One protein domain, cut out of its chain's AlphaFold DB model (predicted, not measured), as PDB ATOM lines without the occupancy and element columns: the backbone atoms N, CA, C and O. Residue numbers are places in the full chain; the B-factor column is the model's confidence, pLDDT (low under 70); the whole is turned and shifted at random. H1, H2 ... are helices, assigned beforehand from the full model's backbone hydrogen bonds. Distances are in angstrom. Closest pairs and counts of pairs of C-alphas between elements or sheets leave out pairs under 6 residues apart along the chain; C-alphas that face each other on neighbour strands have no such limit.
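What this domain is: This is residues 117 to 247 of the 248 residues of an uncharacterized protein of Flavobacterium limicola (UniProt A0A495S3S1). Short helices and long loops make a rounded body, loosely joined helix to helix, with H6 and the longest helix, H5, nearest its middle. H3 and H4 lie toward one end of it, and H1, H2 and H7 toward the other. Two long loops, residues 170 to 186 and 222 to 237, pair briefly in parallel at residues 178 to 179 and 222 to 223. The 131 printed residues include seven named helices, H1 to H7 in chain order, and no named strand; the class is all helix, though under half of the residues, 62, are in named elements. The whole is compact, with a radius of gyration of the C-alphas of 14.2 A and spans of 38 by 35 by 32 A.

Where its parts are: H1 is residues 117 to 120, beginning at C-alpha 117 (1.347, -13.632, -22.450). H2 is residues 127 to 133, H3 142 to 154, 18.3 A long, and H4 162 to 169. H5 is residues 187 to 201, 21.1 A long; H6 is 211 to 221, 15.9 A. H7, residues 238 to 241, ends at C-alpha 241 (-4.189, -3.859, -31.884).

How they stand to each other: H1 is near H6. H2 and H6 only just touch, with 3 pairs of C-alphas within 8 A, the closest Ile 130 and Glu 213 at 7.0 A. H3 and H4 are close but not clearly touching, the closest C-alphas being Phe 149 and Leu 162, 7.3 A. H5 and H6 are near each other. H6 and H7 touch, the closest C-alphas being Arg 211 and Pro 238, 5.3 A. In H2 to H6 every O i to N i+4 pair is within hydrogen-bond range; H1 and H7 are too short for one.

The domain as a whole: The C-alphas farthest apart, Lys 140 and Asp 230, are 40.1 A apart. The printed part has no cut. The links H4 to H5 and H6 to H7 are long. The model's pLDDT is under 70 at residues 117 to 142, 182 to 189 and 226 to 233.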
ATOM      1  N   TYR A 117       1.546 -13.531 -21.006       45.28
ATOM      2  CA  TYR A 117       1.347 -13.632 -22.450       45.28
ATOM      3  C   TYR A 117       2.513 -14.340 -23.164       45.28
ATOM      4  O   TYR A 117       2.276 -15.182 -24.023       45.28
ATOM      5  N   TYR A 118       3.768 -14.056 -22.788       48.53
ATOM      6  CA  TYR A 118       4.925 -14.724 -23.394       48.53
ATOM      7  C   TYR A 118       5.247 -16.089 -22.774       48.53
ATOM      8  O   TYR A 118       5.915 -16.893 -23.417       48.53
ATOM      9  N   LYS A 119       4.781 -16.373 -21.551       46.16
ATOM     10  CA  LYS A 119       4.858 -17.724 -20.972       46.16
ATOM     11  C   LYS A 119       3.790 -18.648 -21.561       46.16
ATOM     12  O   LYS A 119       4.068 -19.822 -21.780       46.16
ATOM     13  N   ASP A 120       2.630 -18.091 -21.889       45.78
ATOM     14  CA  ASP A 120       1.485 -18.764 -22.495       45.78
ATOM     15  C   ASP A 120       1.684 -19.011 -24.000       45.78
ATOM     16  O   ASP A 120       1.051 -19.907 -24.547       45.78
ATOM     17  N   LEU A 121       2.614 -18.310 -24.673       50.16
ATOM     18  CA  LEU A 121       3.031 -18.638 -26.052       50.16
ATOM     19  C   LEU A 121       3.505 -20.094 -26.197       50.16
ATOM     20  O   LEU A 121       3.375 -20.668 -27.274       50.16
ATOM     21  N   ASN A 122       4.047 -20.678 -25.123       45.81
ATOM     22  CA  ASN A 122       4.578 -22.041 -25.111       45.81
ATOM     23  C   ASN A 122       3.579 -23.083 -24.575       45.81
ATOM     24  O   ASN A 122       3.918 -24.264 -24.516       45.81
ATOM     25  N   ILE A 123       2.366 -22.683 -24.175       48.31
ATOM     26  CA  ILE A 123       1.341 -23.593 -23.649       48.31
ATOM     27  C   ILE A 123       0.226 -23.663 -24.694       48.31
ATOM     28  O   ILE A 123      -0.570 -22.744 -24.850       48.31
ATOM     29  N   ILE A 124       0.225 -24.757 -25.456       50.44
ATOM     30  CA  ILE A 124      -0.499 -24.938 -26.722       50.44
ATOM     31  C   ILE A 124      -1.822 -25.714 -26.511       50.44
ATOM     32  O   ILE A 124      -1.878 -26.906 -26.800       50.44
ATOM     33  N   PRO A 125      -2.914 -25.078 -26.036       49.41
ATOM     34  CA  PRO A 125      -4.255 -25.589 -26.335       49.41
ATOM     35  C   PRO A 125      -5.140 -24.564 -27.067       49.41
ATOM     36  O   PRO A 125      -6.208 -24.911 -27.553       49.41
ATOM     37  N   THR A 126      -4.719 -23.300 -27.198       52.00
ATOM     38  CA  THR A 126      -5.550 -22.228 -27.791       52.00
ATOM     39  C   THR A 126      -5.543 -22.223 -29.328       52.00
ATOM     40  O   THR A 126      -6.393 -21.594 -29.952       52.00
ATOM     41  N   TYR A 127      -4.608 -22.935 -29.965       54.59
ATOM     42  CA  TYR A 127      -4.437 -22.910 -31.424       54.59
ATOM     43  C   TYR A 127      -5.525 -23.688 -32.190       54.59
ATOM     44  O   TYR A 127      -5.930 -23.256 -33.266       54.59
ATOM     45  N   GLU A 128      -6.070 -24.774 -31.626       56.41
ATOM     46  CA  GLU A 128      -7.185 -25.516 -32.251       56.41
ATOM     47  C   GLU A 128      -8.446 -24.656 -32.394       56.41
ATOM     48  O   GLU A 128      -9.153 -24.737 -33.397       56.41
ATOM     49  N   LYS A 129      -8.707 -23.775 -31.422       58.25
ATOM     50  CA  LYS A 129      -9.837 -22.843 -31.477       58.25
ATOM     51  C   LYS A 129      -9.676 -21.831 -32.619       58.25
ATOM     52  O   LYS A 129     -10.623 -21.609 -33.367       58.25
ATOM     53  N   ILE A 130      -8.461 -21.304 -32.812       60.97
ATOM     54  CA  ILE A 130      -8.122 -20.398 -33.923       60.97
ATOM     55  C   ILE A 130      -8.313 -21.092 -35.276       60.97
ATOM     56  O   ILE A 130      -8.890 -20.495 -36.174       60.97
ATOM     57  N   LEU A 131      -7.865 -22.344 -35.422       59.72
ATOM     58  CA  LEU A 131      -8.043 -23.152 -36.639       59.72
ATOM     59  C   LEU A 131      -9.519 -23.380 -36.997       59.72
ATOM     60  O   LEU A 131      -9.873 -23.386 -38.172       59.72
ATOM     61  N   ASN A 132     -10.378 -23.552 -35.991       62.53
ATOM     62  CA  ASN A 132     -11.811 -23.750 -36.203       62.53
ATOM     63  C   ASN A 132     -12.544 -22.447 -36.574       62.53
ATOM     64  O   ASN A 132     -13.520 -22.491 -37.326       62.53
ATOM     65  N   GLU A 133     -12.088 -21.297 -36.063       65.06
ATOM     66  CA  GLU A 133     -12.666 -19.974 -36.353       65.06
ATOM     67  C   GLU A 133     -12.112 -19.349 -37.648       65.06
ATOM     68  O   GLU A 133     -12.869 -18.750 -38.416       65.06
ATOM     69  N   LEU A 134     -10.812 -19.522 -37.924       67.88
ATOM     70  CA  LEU A 134     -10.166 -19.182 -39.194       67.88
ATOM     71  C   LEU A 134     -10.398 -20.307 -40.194       67.88
ATOM     72  O   LEU A 134      -9.540 -21.151 -40.452       67.88
ATOM     73  N   GLN A 135     -11.574 -20.298 -40.805       59.84
ATOM     74  CA  GLN A 135     -11.856 -21.178 -41.925       59.84
ATOM     75  C   GLN A 135     -11.103 -20.696 -43.168       59.84
ATOM     76  O   GLN A 135     -11.670 -20.048 -44.047       59.84
ATOM     77  N   ALA A 136      -9.838 -21.106 -43.293       50.25
ATOM     78  CA  ALA A 136      -9.080 -21.034 -44.545       50.25
ATOM     79  C   ALA A 136      -9.854 -21.641 -45.734       50.25
ATOM     80  O   ALA A 136      -9.650 -21.261 -46.886       50.25
ATOM     81  N   SER A 137     -10.804 -22.541 -45.453       47.56
ATOM     82  CA  SER A 137     -11.698 -23.185 -46.416       47.56
ATOM     83  C   SER A 137     -12.612 -22.244 -47.212       47.56
ATOM     84  O   SER A 137     -13.303 -22.733 -48.107       47.56
ATOM     85  N   SER A 138     -12.642 -20.935 -46.934       50.59
ATOM     86  CA  SER A 138     -13.321 -19.959 -47.799       50.59
ATOM     87  C   SER A 138     -12.427 -19.371 -48.900       50.59
ATOM     88  O   SER A 138     -12.948 -18.768 -49.840       50.59
ATOM     89  N   ILE A 139     -11.107 -19.588 -48.856       56.28
ATOM     90  CA  ILE A 139     -10.163 -19.210 -49.917       56.28
ATOM     91  C   ILE A 139      -9.888 -20.450 -50.782       56.28
ATOM     92  O   ILE A 139      -8.815 -21.040 -50.744       56.28
ATOM     93  N   LYS A 140     -10.891 -20.909 -51.538       56.28
ATOM     94  CA  LYS A 140     -10.734 -22.046 -52.473       56.28
ATOM     95  C   LYS A 140     -10.249 -21.635 -53.865       56.28
ATOM     96  O   LYS A 140     -10.120 -22.489 -54.735       56.28
ATOM     97  N   ASP A 141     -10.028 -20.344 -54.091       68.69
ATOM     98  CA  ASP A 141      -9.592 -19.834 -55.386       68.69
ATOM     99  C   ASP A 141      -8.070 -19.644 -55.404       68.69
ATOM    100  O   ASP A 141      -7.544 -18.620 -54.960       68.69
ATOM    101  N   ASP A 142      -7.367 -20.638 -55.948       67.50
ATOM    102  CA  ASP A 142      -5.916 -20.604 -56.165       67.50
ATOM    103  C   ASP A 142      -5.468 -19.373 -56.980       67.50
ATOM    104  O   ASP A 142      -4.345 -18.883 -56.807       67.50
ATOM    105  N   ASN A 143      -6.344 -18.808 -57.826       72.44
ATOM    106  CA  ASN A 143      -6.035 -17.587 -58.570       72.44
ATOM    107  C   ASN A 143      -6.039 -16.350 -57.671       72.44
ATOM    108  O   ASN A 143      -5.247 -15.432 -57.886       72.44
ATOM    109  N   LEU A 144      -6.918 -16.302 -56.668       74.31
ATOM    110  CA  LEU A 144      -6.970 -15.198 -55.712       74.31
ATOM    111  C   LEU A 144      -5.753 -15.235 -54.779       74.31
ATOM    112  O   LEU A 144      -5.137 -14.199 -54.541       74.31
ATOM    113  N   ILE A 145      -5.355 -16.434 -54.342       74.69
ATOM    114  CA  ILE A 145      -4.137 -16.655 -53.546       74.69
ATOM    115  C   ILE A 145      -2.905 -16.151 -54.296       74.69
ATOM    116  O   ILE A 145      -2.118 -15.381 -53.747       74.69
ATOM    117  N   SER A 146      -2.763 -16.550 -55.561       77.75
ATOM    118  CA  SER A 146      -1.616 -16.162 -56.387       77.75
ATOM    119  C   SER A 146      -1.585 -14.649 -56.633       77.75
ATOM    120  O   SER A 146      -0.532 -14.031 -56.521       77.75
ATOM    121  N   LYS A 147      -2.745 -14.013 -56.857       83.00
ATOM    122  CA  LYS A 147      -2.843 -12.549 -57.004       83.00
ATOM    123  C   LYS A 147      -2.455 -11.789 -55.737       83.00
ATOM    124  O   LYS A 147      -1.760 -10.779 -55.832       83.00
ATOM    125  N   GLU A 148      -2.912 -12.235 -54.569       80.56
ATOM    126  CA  GLU A 148      -2.563 -11.608 -53.286       80.56
ATOM    127  C   GLU A 148      -1.074 -11.783 -52.965       80.56
ATOM    128  O   GLU A 148      -0.430 -10.837 -52.507       80.56
ATOM    129  N   PHE A 149      -0.513 -12.956 -53.272       84.00
ATOM    130  CA  PHE A 149       0.920 -13.220 -53.165       84.00
ATOM    131  C   PHE A 149       1.739 -12.299 -54.082       84.00
ATOM    132  O   PHE A 149       2.629 -11.591 -53.609       84.00
ATOM    133  N   ASP A 150       1.388 -12.225 -55.369       83.44
ATOM    134  CA  ASP A 150       2.066 -11.370 -56.348       83.44
ATOM    135  C   ASP A 150       1.975  -9.886 -55.975       83.44
ATOM    136  O   ASP A 150       2.928  -9.123 -56.155       83.44
ATOM    137  N   PHE A 151       0.827  -9.451 -55.449       84.00
ATOM    138  CA  PHE A 151       0.643  -8.092 -54.951       84.00
ATOM    139  C   PHE A 151       1.557  -7.797 -53.756       84.00
ATOM    140  O   PHE A 151       2.179  -6.733 -53.713       84.00
ATOM    141  N   ALA A 152       1.652  -8.724 -52.800       81.19
ATOM    142  CA  ALA A 152       2.480  -8.560 -51.611       81.19
ATOM    143  C   ALA A 152       3.981  -8.544 -51.942       81.19
ATOM    144  O   ALA A 152       4.700  -7.691 -51.420       81.19
ATOM    145  N   LEU A 153       4.427  -9.397 -52.874       84.00
ATOM    146  CA  LEU A 153       5.798  -9.380 -53.396       84.00
ATOM    147  C   LEU A 153       6.118  -8.057 -54.101       84.00
ATOM    148  O   LEU A 153       7.122  -7.419 -53.795       84.00
ATOM    149  N   LYS A 154       5.244  -7.590 -55.004       84.19
ATOM    150  CA  LYS A 154       5.433  -6.301 -55.701       84.19
ATOM    151  C   LYS A 154       5.465  -5.110 -54.751       84.19
ATOM    152  O   LYS A 154       6.133  -4.121 -55.035       84.19
ATOM    153  N   SER A 155       4.727  -5.199 -53.650       80.00
ATOM    154  CA  SER A 155       4.669  -4.150 -52.629       80.00
ATOM    155  C   SER A 155       5.804  -4.247 -51.604       80.00
ATOM    156  O   SER A 155       5.868  -3.412 -50.705       80.00
ATOM    157  N   ASN A 156       6.691  -5.239 -51.745       79.81
ATOM    158  CA  ASN A 156       7.817  -5.511 -50.856       79.81
ATOM    159  C   ASN A 156       7.404  -5.689 -49.383       79.81
ATOM    160  O   ASN A 156       8.071  -5.202 -48.475       79.81
ATOM    161  N   TYR A 157       6.266  -6.347 -49.147       81.88
ATOM    162  CA  TYR A 157       5.762  -6.613 -47.792       81.88
ATOM    163  C   TYR A 157       6.543  -7.720 -47.085       81.88
ATOM    164  O   TYR A 157       6.669  -7.725 -45.862       81.88
ATOM    165  N   PHE A 158       7.048  -8.672 -47.860       82.25
ATOM    166  CA  PHE A 158       7.867  -9.789 -47.418       82.25
ATOM    167  C   PHE A 158       8.568 -10.401 -48.635       82.25
ATOM    168  O   PHE A 158       8.124 -10.225 -49.770       82.25
ATOM    169  N   GLU A 159       9.626 -11.166 -48.392       81.19
ATOM    170  CA  GLU A 159      10.298 -11.993 -49.397       81.19
ATOM    171  C   GLU A 159      10.233 -13.447 -48.929       81.19
ATOM    172  O   GLU A 159      10.996 -13.856 -48.057       81.19
ATOM    173  N   ILE A 160       9.269 -14.207 -49.453       83.19
ATOM    174  CA  ILE A 160       9.070 -15.625 -49.119       83.19
ATOM    175  C   ILE A 160       8.711 -16.429 -50.360       83.19
ATOM    176  O   ILE A 160       8.247 -15.882 -51.363       83.19
ATOM    177  N   GLU A 161       8.859 -17.745 -50.263       84.81
ATOM    178  CA  GLU A 161       8.385 -18.657 -51.296       84.81
ATOM    179  C   GLU A 161       6.857 -18.821 -51.254       84.81
ATOM    180  O   GLU A 161       6.222 -18.797 -50.195       84.81
ATOM    181  N   LEU A 162       6.251 -19.077 -52.419       82.81
ATOM    182  CA  LEU A 162       4.813 -19.351 -52.525       82.81
ATOM    183  C   LEU A 162       4.390 -20.570 -51.683       82.81
ATOM    184  O   LEU A 162       3.263 -20.621 -51.196       82.81
ATOM    185  N   SER A 163       5.284 -21.545 -51.500       83.00
ATOM    186  CA  SER A 163       5.100 -22.711 -50.624       83.00
ATOM    187  C   SER A 163       4.817 -22.286 -49.176       83.00
ATOM    188  O   SER A 163       3.788 -22.657 -48.618       83.00
ATOM    189  N   GLN A 164       5.660 -21.419 -48.615       83.25
ATOM    190  CA  GLN A 164       5.526 -20.883 -47.258       83.25
ATOM    191  C   GLN A 164       4.267 -20.020 -47.109       83.25
ATOM    192  O   GLN A 164       3.573 -20.089 -46.094       83.25
ATOM    193  N   PHE A 165       3.923 -19.242 -48.139       84.56
ATOM    194  CA  PHE A 165       2.675 -18.477 -48.157       84.56
ATOM    195  C   PHE A 165       1.437 -19.387 -48.153       84.56
ATOM    196  O   PHE A 165       0.464 -19.122 -47.448       84.56
ATOM    197  N   LYS A 166       1.475 -20.499 -48.896       81.81
ATOM    198  CA  LYS A 166       0.416 -21.517 -48.866       81.81
ATOM    199  C   LYS A 166       0.333 -22.215 -47.511       81.81
ATOM    200  O   LYS A 166      -0.775 -22.491 -47.059       81.81
ATOM    201  N   ASP A 167       1.458 -22.460 -46.849       83.44
ATOM    202  CA  ASP A 167       1.468 -23.047 -45.508       83.44
ATOM    203  C   ASP A 167       0.834 -22.111 -44.462       83.44
ATOM    204  O   ASP A 167       0.046 -22.583 -43.641       83.44
ATOM    205  N   LEU A 168       1.065 -20.792 -44.554       85.44
ATOM    206  CA  LEU A 168       0.350 -19.776 -43.761       85.44
ATOM    207  C   LEU A 168      -1.166 -19.854 -43.985       85.44
ATOM    208  O   LEU A 168      -1.936 -19.847 -43.026       85.44
ATOM    209  N   LEU A 169      -1.602 -19.926 -45.243       81.19
ATOM    210  CA  LEU A 169      -3.023 -20.009 -45.587       81.19
ATOM    211  C   LEU A 169      -3.668 -21.301 -45.096       81.19
ATOM    212  O   LEU A 169      -4.817 -21.291 -44.676       81.19
ATOM    213  N   GLN A 170      -2.926 -22.405 -45.125       78.75
ATOM    214  CA  GLN A 170      -3.364 -23.703 -44.615       78.75
ATOM    215  C   GLN A 170      -3.179 -23.838 -43.100       78.75
ATOM    216  O   GLN A 170      -3.488 -24.893 -42.547       78.75
ATOM    217  N   LEU A 171      -2.693 -22.787 -42.431       78.06
ATOM    218  CA  LEU A 171      -2.465 -22.733 -40.990       78.06
ATOM    219  C   LEU A 171      -1.565 -23.874 -40.471       78.06
ATOM    220  O   LEU A 171      -1.721 -24.326 -39.328       78.06
ATOM    221  N   LYS A 172      -0.615 -24.326 -41.299       81.00
ATOM    222  CA  LYS A 172       0.387 -25.342 -40.946       81.00
ATOM    223  C   LYS A 172       1.502 -24.751 -40.094       81.00
ATOM    224  O   LYS A 172       1.801 -23.569 -40.187       81.00
ATOM    225  N   GLU A 173       2.174 -25.592 -39.312       80.19
ATOM    226  CA  GLU A 173       3.365 -25.156 -38.577       80.19
ATOM    227  C   GLU A 173       4.417 -24.548 -39.524       80.19
ATOM    228  O   GLU A 173       4.854 -25.232 -40.455       80.19
ATOM    229  N   PRO A 174       4.823 -23.279 -39.315       79.69
ATOM    230  CA  PRO A 174       5.810 -22.642 -40.170       79.69
ATOM    231  C   PRO A 174       7.195 -23.240 -39.904       79.69
ATOM    232  O   PRO A 174       7.654 -23.288 -38.763       79.69
ATOM    233  N   THR A 175       7.896 -23.645 -40.964       79.44
ATOM    234  CA  THR A 175       9.309 -24.063 -40.873       79.44
ATOM    235  C   THR A 175      10.218 -22.897 -40.490       79.44
ATOM    236  O   THR A 175      11.195 -23.075 -39.765       79.44
ATOM    237  N   GLN A 176       9.865 -21.692 -40.939       83.38
ATOM    238  CA  GLN A 176      10.502 -20.433 -40.586       83.38
ATOM    239  C   GLN A 176       9.450 -19.320 -40.560       83.38
ATOM    240  O   GLN A 176       8.492 -19.341 -41.333       83.38
ATOM    241  N   LYS A 177       9.631 -18.338 -39.672       85.81
ATOM    242  CA  LYS A 177       8.769 -17.155 -39.634       85.81
ATOM    243  C   LYS A 177       8.998 -16.269 -40.855       85.81
ATOM    244  O   LYS A 177      10.133 -16.031 -41.258       85.81
ATOM    245  N   ILE A 178       7.905 -15.742 -41.387       87.25
ATOM    246  CA  ILE A 178       7.872 -14.766 -42.469       87.25
ATOM    247  C   ILE A 178       8.353 -13.425 -41.918       87.25
ATOM    248  O   ILE A 178       7.763 -12.886 -40.981       87.25
ATOM    249  N   ILE A 179       9.407 -12.866 -42.503       85.56
ATOM    250  CA  ILE A 179       9.883 -11.535 -42.127       85.56
ATOM    251  C   ILE A 179       8.955 -10.503 -42.769       85.56
ATOM    252  O   ILE A 179       8.909 -10.377 -43.994       85.56
ATOM    253  N   TRP A 180       8.202  -9.780 -41.941       85.94
ATOM    254  CA  TRP A 180       7.425  -8.631 -42.390       85.94
ATOM    255  C   TRP A 180       8.355  -7.429 -42.548       85.94
ATOM    256  O   TRP A 180       8.950  -6.969 -41.571       85.94
ATOM    257  N   LYS A 181       8.474  -6.920 -43.777       79.25
ATOM    258  CA  LYS A 181       9.327  -5.773 -44.082       79.25
ATOM    259  C   LYS A 181       8.567  -4.474 -43.814       79.25
ATOM    260  O   LYS A 181       7.469  -4.291 -44.347       79.25
ATOM    261  N   PRO A 182       9.123  -3.549 -43.015       66.44
ATOM    262  CA  PRO A 182       8.426  -2.325 -42.678       66.44
ATOM    263  C   PRO A 182       8.321  -1.390 -43.886       66.44
ATOM    264  O   PRO A 182       9.321  -0.882 -44.391       66.44
ATOM    265  N   VAL A 183       7.097  -1.094 -44.321       62.88
ATOM    266  CA  VAL A 183       6.850  -0.223 -45.493       62.88
ATOM    267  C   VAL A 183       6.644   1.237 -45.072       62.88
ATOM    268  O   VAL A 183       6.782   2.171 -45.864       62.88
ATOM    269  N   VAL A 184       6.300   1.469 -43.801       61.31
ATOM    270  CA  VAL A 184       5.896   2.785 -43.289       61.31
ATOM    271  C   VAL A 184       6.867   3.283 -42.222       61.31
ATOM    272  O   VAL A 184       7.240   2.554 -41.311       61.31
ATOM    273  N   LYS A 185       7.177   4.589 -42.250       57.72
ATOM    274  CA  LYS A 185       8.075   5.269 -41.290       57.72
ATOM    275  C   LYS A 185       7.701   5.101 -39.806       57.72
ATOM    276  O   LYS A 185       8.506   5.440 -38.945       57.72
ATOM    277  N   THR A 186       6.484   4.654 -39.474       60.56
ATOM    278  CA  THR A 186       6.056   4.449 -38.082       60.56
ATOM    279  C   THR A 186       5.619   3.008 -37.822       60.56
ATOM    280  O   THR A 186       4.663   2.516 -38.421       60.56
ATOM    281  N   LYS A 187       6.253   2.372 -36.826       65.12
ATOM    282  CA  LYS A 187       6.027   0.971 -36.407       65.12
ATOM    283  C   LYS A 187       4.553   0.612 -36.198       65.12
ATOM    284  O   LYS A 187       4.093  -0.470 -36.540       65.12
ATOM    285  N   LYS A 188       3.773   1.546 -35.640       65.62
ATOM    286  CA  LYS A 188       2.340   1.343 -35.391       65.62
ATOM    287  C   LYS A 188       1.536   1.203 -36.685       65.62
ATOM    288  O   LYS A 188       0.648   0.361 -36.740       65.62
ATOM    289  N   LYS A 189       1.819   2.031 -37.696       69.00
ATOM    290  CA  LYS A 189       1.130   1.955 -38.992       69.00
ATOM    291  C   LYS A 189       1.520   0.686 -39.736       69.00
ATOM    292  O   LYS A 189       0.658   0.062 -40.337       69.00
ATOM    293  N   ASP A 190       2.780   0.293 -39.624       75.25
ATOM    294  CA  ASP A 190       3.299  -0.908 -40.262       75.25
ATOM    295  C   ASP A 190       2.628  -2.193 -39.738       75.25
ATOM    296  O   ASP A 190       2.042  -2.961 -40.496       75.25
ATOM    297  N   ARG A 191       2.532  -2.346 -38.413       80.00
ATOM    298  CA  ARG A 191       1.803  -3.474 -37.800       80.00
ATOM    299  C   ARG A 191       0.311  -3.474 -38.131       80.00
ATOM    300  O   ARG A 191      -0.288  -4.532 -38.296       80.00
ATOM    301  N   GLN A 192      -0.308  -2.295 -38.226       83.00
ATOM    302  CA  GLN A 192      -1.697  -2.178 -38.681       83.00
ATOM    303  C   GLN A 192      -1.856  -2.610 -40.140       83.00
ATOM    304  O   GLN A 192      -2.885  -3.175 -40.489       83.00
ATOM    305  N   MET A 193      -0.844  -2.378 -40.974       82.88
ATOM    306  CA  MET A 193      -0.834  -2.778 -42.374       82.88
ATOM    307  C   MET A 193      -0.759  -4.299 -42.523       82.88
ATOM    308  O   MET A 193      -1.575  -4.854 -43.255       82.88
ATOM    309  N   LEU A 194       0.108  -4.974 -41.752       87.50
ATOM    310  CA  LEU A 194       0.130  -6.440 -41.660       87.50
ATOM    311  C   LEU A 194      -1.237  -6.994 -41.239       87.50
ATOM    312  O   LEU A 194      -1.764  -7.906 -41.869       87.50
ATOM    313  N   LEU A 195      -1.844  -6.422 -40.195       88.38
ATOM    314  CA  LEU A 195      -3.154  -6.867 -39.715       88.38
ATOM    315  C   LEU A 195      -4.251  -6.667 -40.761       88.38
ATOM    316  O   LEU A 195      -5.062  -7.563 -40.961       88.38
ATOM    317  N   THR A 196      -4.268  -5.530 -41.457       86.94
ATOM    318  CA  THR A 196      -5.211  -5.277 -42.554       86.94
ATOM    319  C   THR A 196      -4.995  -6.249 -43.713       86.94
ATOM    320  O   THR A 196      -5.970  -6.770 -44.252       86.94
ATOM    321  N   PHE A 197      -3.740  -6.528 -44.073       85.75
ATOM    322  CA  PHE A 197      -3.396  -7.511 -45.098       85.75
ATOM    323  C   PHE A 197      -3.913  -8.904 -44.725       85.75
ATOM    324  O   PHE A 197      -4.663  -9.500 -45.494       85.75
ATOM    325  N   LEU A 198      -3.607  -9.382 -43.515       87.38
ATOM    326  CA  LEU A 198      -4.089 -10.672 -43.022       87.38
ATOM    327  C   LEU A 198      -5.616 -10.707 -42.912       87.38
ATOM    328  O   LEU A 198      -6.239 -11.692 -43.287       87.38
ATOM    329  N   ASN A 199      -6.253  -9.631 -42.453       86.94
ATOM    330  CA  ASN A 199      -7.708  -9.573 -42.360       86.94
ATOM    331  C   ASN A 199      -8.367  -9.663 -43.739       86.94
ATOM    332  O   ASN A 199      -9.364 -10.361 -43.882       86.94
ATOM    333  N   ARG A 200      -7.791  -9.025 -44.766       81.62
ATOM    334  CA  ARG A 200      -8.242  -9.188 -46.154       81.62
ATOM    335  C   ARG A 200      -8.032 -10.622 -46.634       81.62
ATOM    336  O   ARG A 200      -8.946 -11.196 -47.222       81.62
ATOM    337  N   LEU A 201      -6.861 -11.191 -46.345       82.25
ATOM    338  CA  LEU A 201      -6.492 -12.549 -46.732       82.25
ATOM    339  C   LEU A 201      -7.506 -13.567 -46.190       82.25
ATOM    340  O   LEU A 201      -8.055 -14.343 -46.957       82.25
ATOM    341  N   PHE A 202      -7.854 -13.474 -44.906       81.56
ATOM    342  CA  PHE A 202      -8.855 -14.321 -44.245       81.56
ATOM    343  C   PHE A 202     -10.271 -13.713 -44.249       81.56
ATOM    344  O   PHE A 202     -11.038 -13.919 -43.310       81.56
ATOM    345  N   GLN A 203     -10.637 -12.935 -45.274       80.88
ATOM    346  CA  GLN A 203     -12.018 -12.478 -45.524       80.88
ATOM    347  C   GLN A 203     -12.730 -11.848 -44.306       80.88
ATOM    348  O   GLN A 203     -13.887 -12.144 -44.000       80.88
ATOM    349  N   ASN A 204     -12.039 -10.961 -43.597       82.12
ATOM    350  CA  ASN A 204     -12.512 -10.259 -42.405       82.12
ATOM    351  C   ASN A 204     -12.856 -11.173 -41.209       82.12
ATOM    352  O   ASN A 204     -13.650 -10.799 -40.343       82.12
ATOM    353  N   GLN A 205     -12.281 -12.378 -41.142       81.62
ATOM    354  CA  GLN A 205     -12.437 -13.275 -39.992       81.62
ATOM    355  C   GLN A 205     -11.536 -12.876 -38.815       81.62
ATOM    356  O   GLN A 205     -11.959 -13.017 -37.670       81.62
ATOM    357  N   LEU A 206     -10.350 -12.295 -39.061       83.06
ATOM    358  CA  LEU A 206      -9.407 -11.920 -37.991       83.06
ATOM    359  C   LEU A 206     -10.010 -10.937 -36.979       83.06
ATOM    360  O   LEU A 206      -9.729 -11.039 -35.790       83.06
ATOM    361  N   ILE A 207     -10.839  -9.988 -37.422       83.94
ATOM    362  CA  ILE A 207     -11.487  -9.014 -36.523       83.94
ATOM    363  C   ILE A 207     -12.526  -9.638 -35.578       83.94
ATOM    364  O   ILE A 207     -12.869  -9.022 -34.571       83.94
ATOM    365  N   LYS A 208     -13.026 -10.841 -35.885       82.44
ATOM    366  CA  LYS A 208     -14.030 -11.550 -35.071       82.44
ATOM    367  C   LYS A 208     -13.403 -12.365 -33.936       82.44
ATOM    368  O   LYS A 208     -14.112 -12.754 -33.015       82.44
ATOM    369  N   ILE A 209     -12.095 -12.595 -34.014       81.69
ATOM    370  CA  ILE A 209     -11.311 -13.411 -33.085       81.69
ATOM    371  C   ILE A 209     -10.848 -12.557 -31.900       81.69
ATOM    372  O   ILE A 209     -10.694 -11.333 -32.005       81.69
ATOM    373  N   GLU A 210     -10.599 -13.181 -30.746       80.88
ATOM    374  CA  GLU A 210     -10.093 -12.454 -29.585       80.88
ATOM    375  C   GLU A 210      -8.717 -11.820 -29.883       80.88
ATOM    376  O   GLU A 210      -7.828 -12.423 -30.483       80.88
ATOM    377  N   ARG A 211      -8.485 -10.591 -29.402       79.75
ATOM    378  CA  ARG A 211      -7.213  -9.859 -29.601       79.75
ATOM    379  C   ARG A 211      -5.974 -10.684 -29.267       79.75
ATOM    380  O   ARG A 211      -4.970 -10.604 -29.968       79.75
ATOM    381  N   LYS A 212      -6.028 -11.430 -28.163       79.06
ATOM    382  CA  LYS A 212      -4.909 -12.262 -27.712       79.06
ATOM    383  C   LYS A 212      -4.591 -13.351 -28.726       79.06
ATOM    384  O   LYS A 212      -3.425 -13.522 -29.064       79.06
ATOM    385  N   GLU A 213      -5.621 -14.015 -29.233       77.44
ATOM    386  CA  GLU A 213      -5.530 -15.083 -30.223       77.44
ATOM    387  C   GLU A 213      -4.975 -14.558 -31.557       77.44
ATOM    388  O   GLU A 213      -4.047 -15.151 -32.102       77.44
ATOM    389  N   VAL A 214      -5.416 -13.381 -32.019       83.56
ATOM    390  CA  VAL A 214      -4.836 -12.732 -33.211       83.56
ATOM    391  C   VAL A 214      -3.351 -12.428 -33.022       83.56
ATOM    392  O   VAL A 214      -2.549 -12.689 -33.917       83.56
ATOM    393  N   CYS A 215      -2.949 -11.909 -31.859       83.88
ATOM    394  CA  CYS A 215      -1.531 -11.683 -31.586       83.88
ATOM    395  C   CYS A 215      -0.731 -12.994 -31.554       83.88
ATOM    396  O   CYS A 215       0.390 -13.012 -32.056       83.88
ATOM    397  N   LEU A 216      -1.291 -14.083 -31.008       82.25
ATOM    398  CA  LEU A 216      -0.633 -15.397 -30.998       82.25
ATOM    399  C   LEU A 216      -0.430 -15.909 -32.426       82.25
ATOM    400  O   LEU A 216       0.676 -16.312 -32.777       82.25
ATOM    401  N   PHE A 217      -1.470 -15.822 -33.259       85.12
ATOM    402  CA  PHE A 217      -1.406 -16.172 -34.674       85.12
ATOM    403  C   PHE A 217      -0.314 -15.377 -35.402       85.12
ATOM    404  O   PHE A 217       0.598 -15.966 -35.975       85.12
ATOM    405  N   VAL A 218      -0.340 -14.044 -35.320       88.00
ATOM    406  CA  VAL A 218       0.651 -13.204 -36.009       88.00
ATOM    407  C   VAL A 218       2.069 -13.515 -35.533       88.00
ATOM    408  O   VAL A 218       2.952 -13.720 -36.355       88.00
ATOM    409  N   ASN A 219       2.292 -13.618 -34.221       86.19
ATOM    410  CA  ASN A 219       3.622 -13.877 -33.664       86.19
ATOM    411  C   ASN A 219       4.144 -15.295 -33.947       86.19
ATOM    412  O   ASN A 219       5.350 -15.530 -33.820       86.19
ATOM    413  N   LYS A 220       3.260 -16.241 -34.293       85.19
ATOM    414  CA  LYS A 220       3.636 -17.589 -34.731       85.19
ATOM    415  C   LYS A 220       4.227 -17.561 -36.137       85.19
ATOM    416  O   LYS A 220       5.286 -18.141 -36.348       85.19
ATOM    417  N   TYR A 221       3.569 -16.865 -37.063       85.56
ATOM    418  CA  TYR A 221       3.933 -16.876 -38.482       85.56
ATOM    419  C   TYR A 221       4.878 -15.763 -38.904       85.56
ATOM    420  O   TYR A 221       5.601 -15.950 -39.874       85.56
ATOM    421  N   PHE A 222       4.884 -14.628 -38.207       87.50
ATOM    422  CA  PHE A 222       5.635 -13.447 -38.612       87.50
ATOM    423  C   PHE A 222       6.715 -13.077 -37.601       87.50
ATOM    424  O   PHE A 222       6.528 -13.185 -36.384       87.50
ATOM    425  N   ASP A 223       7.838 -12.602 -38.129       84.75
ATOM    426  CA  ASP A 223       8.858 -11.872 -37.389       84.75
ATOM    427  C   ASP A 223       8.942 -10.442 -37.932       84.75
ATOM    428  O   ASP A 223       8.751 -10.195 -39.122       84.75
ATOM    429  N   PHE A 224       9.205  -9.494 -37.039       77.19
ATOM    430  CA  PHE A 224       9.362  -8.075 -37.366       77.19
ATOM    431  C   PHE A 224      10.842  -7.673 -37.444       77.19
ATOM    432  O   PHE A 224      11.159  -6.510 -37.680       77.19
ATOM    433  N   ASN A 225      11.746  -8.620 -37.192       70.06
ATOM    434  CA  ASN A 225      13.185  -8.419 -37.197       70.06
ATOM    435  C   ASN A 225      13.768  -8.874 -38.536       70.06
ATOM    436  O   ASN A 225      13.971 -10.068 -38.748       70.06
ATOM    437  N   GLU A 226      14.039  -7.932 -39.437       66.00
ATOM    438  CA  GLU A 226      14.817  -8.223 -40.644       66.00
ATOM    439  C   GLU A 226      16.274  -8.542 -40.265       66.00
ATOM    440  O   GLU A 226      16.817  -7.977 -39.307       66.00
ATOM    441  N   PHE A 227      16.902  -9.477 -40.986       52.19
ATOM    442  CA  PHE A 227      18.336  -9.731 -40.837       52.19
ATOM    443  C   PHE A 227      19.092  -8.429 -41.161       52.19
ATOM    444  O   PHE A 227      18.797  -7.784 -42.160       52.19
ATOM    445  N   ASP A 228      20.015  -8.032 -40.281       49.84
ATOM    446  CA  ASP A 228      20.814  -6.791 -40.335       49.84
ATOM    447  C   ASP A 228      20.115  -5.475 -39.933       49.84
ATOM    448  O   ASP A 228      20.698  -4.399 -40.068       49.84
ATOM    449  N   HIS A 229      18.910  -5.519 -39.351       53.16
ATOM    450  CA  HIS A 229      18.289  -4.316 -38.784       53.16
ATOM    451  C   HIS A 229      18.791  -4.045 -37.346       53.16
ATOM    452  O   HIS A 229      18.561  -4.843 -36.435       53.16
ATOM    453  N   ASP A 230      19.414  -2.882 -37.103       44.81
ATOM    454  CA  ASP A 230      20.049  -2.513 -35.812       44.81
ATOM    455  C   ASP A 230      19.098  -2.508 -34.599       44.81
ATOM    456  O   ASP A 230      19.523  -2.541 -33.440       44.81
ATOM    457  N   ILE A 231      17.789  -2.438 -34.845       56.75
ATOM    458  CA  ILE A 231      16.766  -2.296 -33.809       56.75
ATOM    459  C   ILE A 231      15.894  -3.544 -33.794       56.75
ATOM    460  O   ILE A 231      15.017  -3.692 -34.643       56.75
ATOM    461  N   LYS A 232      16.074  -4.378 -32.765       61.59
ATOM    462  CA  LYS A 232      15.174  -5.502 -32.504       61.59
ATOM    463  C   LYS A 232      13.779  -5.011 -32.102       61.59
ATOM    464  O   LYS A 232      13.609  -4.214 -31.177       61.59
ATOM    465  N   GLU A 233      12.773  -5.487 -32.814       66.00
ATOM    466  CA  GLU A 233      11.354  -5.249 -32.618       66.00
ATOM    467  C   GLU A 233      10.738  -6.276 -31.662       66.00
ATOM    468  O   GLU A 233      10.932  -7.487 -31.787       66.00
ATOM    469  N   ASN A 234       9.916  -5.783 -30.732       71.31
ATOM    470  CA  ASN A 234       9.111  -6.642 -29.869       71.31
ATOM    471  C   ASN A 234       7.955  -7.286 -30.657       71.31
ATOM    472  O   ASN A 234       7.365  -6.611 -31.510       71.31
ATOM    473  N   PRO A 235       7.532  -8.512 -30.296       75.62
ATOM    474  CA  PRO A 235       6.349  -9.153 -30.869       75.62
ATOM    475  C   PRO A 235       5.066  -8.331 -30.674       75.62
ATOM    476  O   PRO A 235       4.981  -7.448 -29.812       75.62
ATOM    477  N   LEU A 236       4.032  -8.646 -31.453       81.81
ATOM    478  CA  LEU A 236       2.732  -7.986 -31.391       81.81
ATOM    479  C   LEU A 236       2.031  -8.265 -30.050       81.81
ATOM    480  O   LEU A 236       2.000  -9.403 -29.584       81.81
ATOM    481  N   LYS A 237       1.444  -7.227 -29.441       79.25
ATOM    482  CA  LYS A 237       0.750  -7.300 -28.144       79.25
ATOM    483  C   LYS A 237      -0.734  -6.924 -28.283       79.25
ATOM    484  O   LYS A 237      -1.042  -6.031 -29.078       79.25
ATOM    485  N   PRO A 238      -1.640  -7.493 -27.464       76.00
ATOM    486  CA  PRO A 238      -3.083  -7.220 -27.541       76.00
ATOM    487  C   PRO A 238      -3.451  -5.733 -27.406       76.00
ATOM    488  O   PRO A 238      -4.348  -5.235 -28.093       76.00
ATOM    489  N   ASP A 239      -2.725  -5.003 -26.557       72.38
ATOM    490  CA  ASP A 239      -2.937  -3.569 -26.329       72.38
ATOM    491  C   ASP A 239      -2.637  -2.722 -27.577       72.38
ATOM    492  O   ASP A 239      -3.230  -1.657 -27.768       72.38
ATOM    493  N   ASN A 240      -1.771  -3.216 -28.467       71.12
ATOM    494  CA  ASN A 240      -1.335  -2.496 -29.662       71.12
ATOM    495  C   ASN A 240      -2.354  -2.589 -30.810       71.12
ATOM    496  O   ASN A 240      -2.342  -1.741 -31.704       71.12
ATOM    497  N   ILE A 241      -3.260  -3.574 -30.778       76.31
ATOM    498  CA  ILE A 241      -4.189  -3.859 -31.884       76.31
ATOM    499  C   ILE A 241      -5.637  -3.459 -31.596       76.31
ATOM    500  O   ILE A 241      -6.463  -3.405 -32.506       76.31
ATOM    501  N   GLY A 242      -5.958  -3.111 -30.346       73.88
ATOM    502  CA  GLY A 242      -7.335  -2.818 -29.947       73.88
ATOM    503  C   GLY A 242      -7.975  -1.627 -30.667       73.88
ATOM    504  O   GLY A 242      -9.189  -1.610 -30.836       73.88
ATOM    505  N   ALA A 243      -7.181  -0.646 -31.108       75.19
ATOM    506  CA  ALA A 243      -7.674   0.469 -31.920       75.19
ATOM    507  C   ALA A 243      -7.943   0.066 -33.379       75.19
ATOM    508  O   ALA A 243      -8.867   0.585 -33.989       75.19
ATOM    509  N   TRP A 244      -7.155  -0.861 -33.930       83.31
ATOM    510  CA  TRP A 244      -7.326  -1.341 -35.303       83.31
ATOM    511  C   TRP A 244      -8.600  -2.182 -35.444       83.31
ATOM    512  O   TRP A 244      -9.388  -1.924 -36.348       83.31
ATOM    513  N   MET A 245      -8.863  -3.082 -34.489       79.81
ATOM    514  CA  MET A 245     -10.086  -3.903 -34.473       79.81
ATOM    515  C   MET A 245     -11.385  -3.110 -34.276       79.81
ATOM    516  O   MET A 245     -12.450  -3.627 -34.556       79.81
ATOM    517  N   LYS A 246     -11.333  -1.892 -33.722       79.00
ATOM    518  CA  LYS A 246     -12.536  -1.057 -33.538       79.00
ATOM    519  C   LYS A 246     -12.905  -0.252 -34.782       79.00
ATOM    520  O   LYS A 246     -14.022   0.243 -34.862       79.00
ATOM    521  N   ASN A 247     -11.943  -0.055 -35.679       73.06
ATOM    522  CA  ASN A 247     -12.068   0.826 -36.835       73.06
ATOM    523  C   ASN A 247     -12.343   0.057 -38.142       73.06
ATOM    524  O   ASN A 247     -12.412   0.693 -39.189       73.06
TER     525      ASN A 247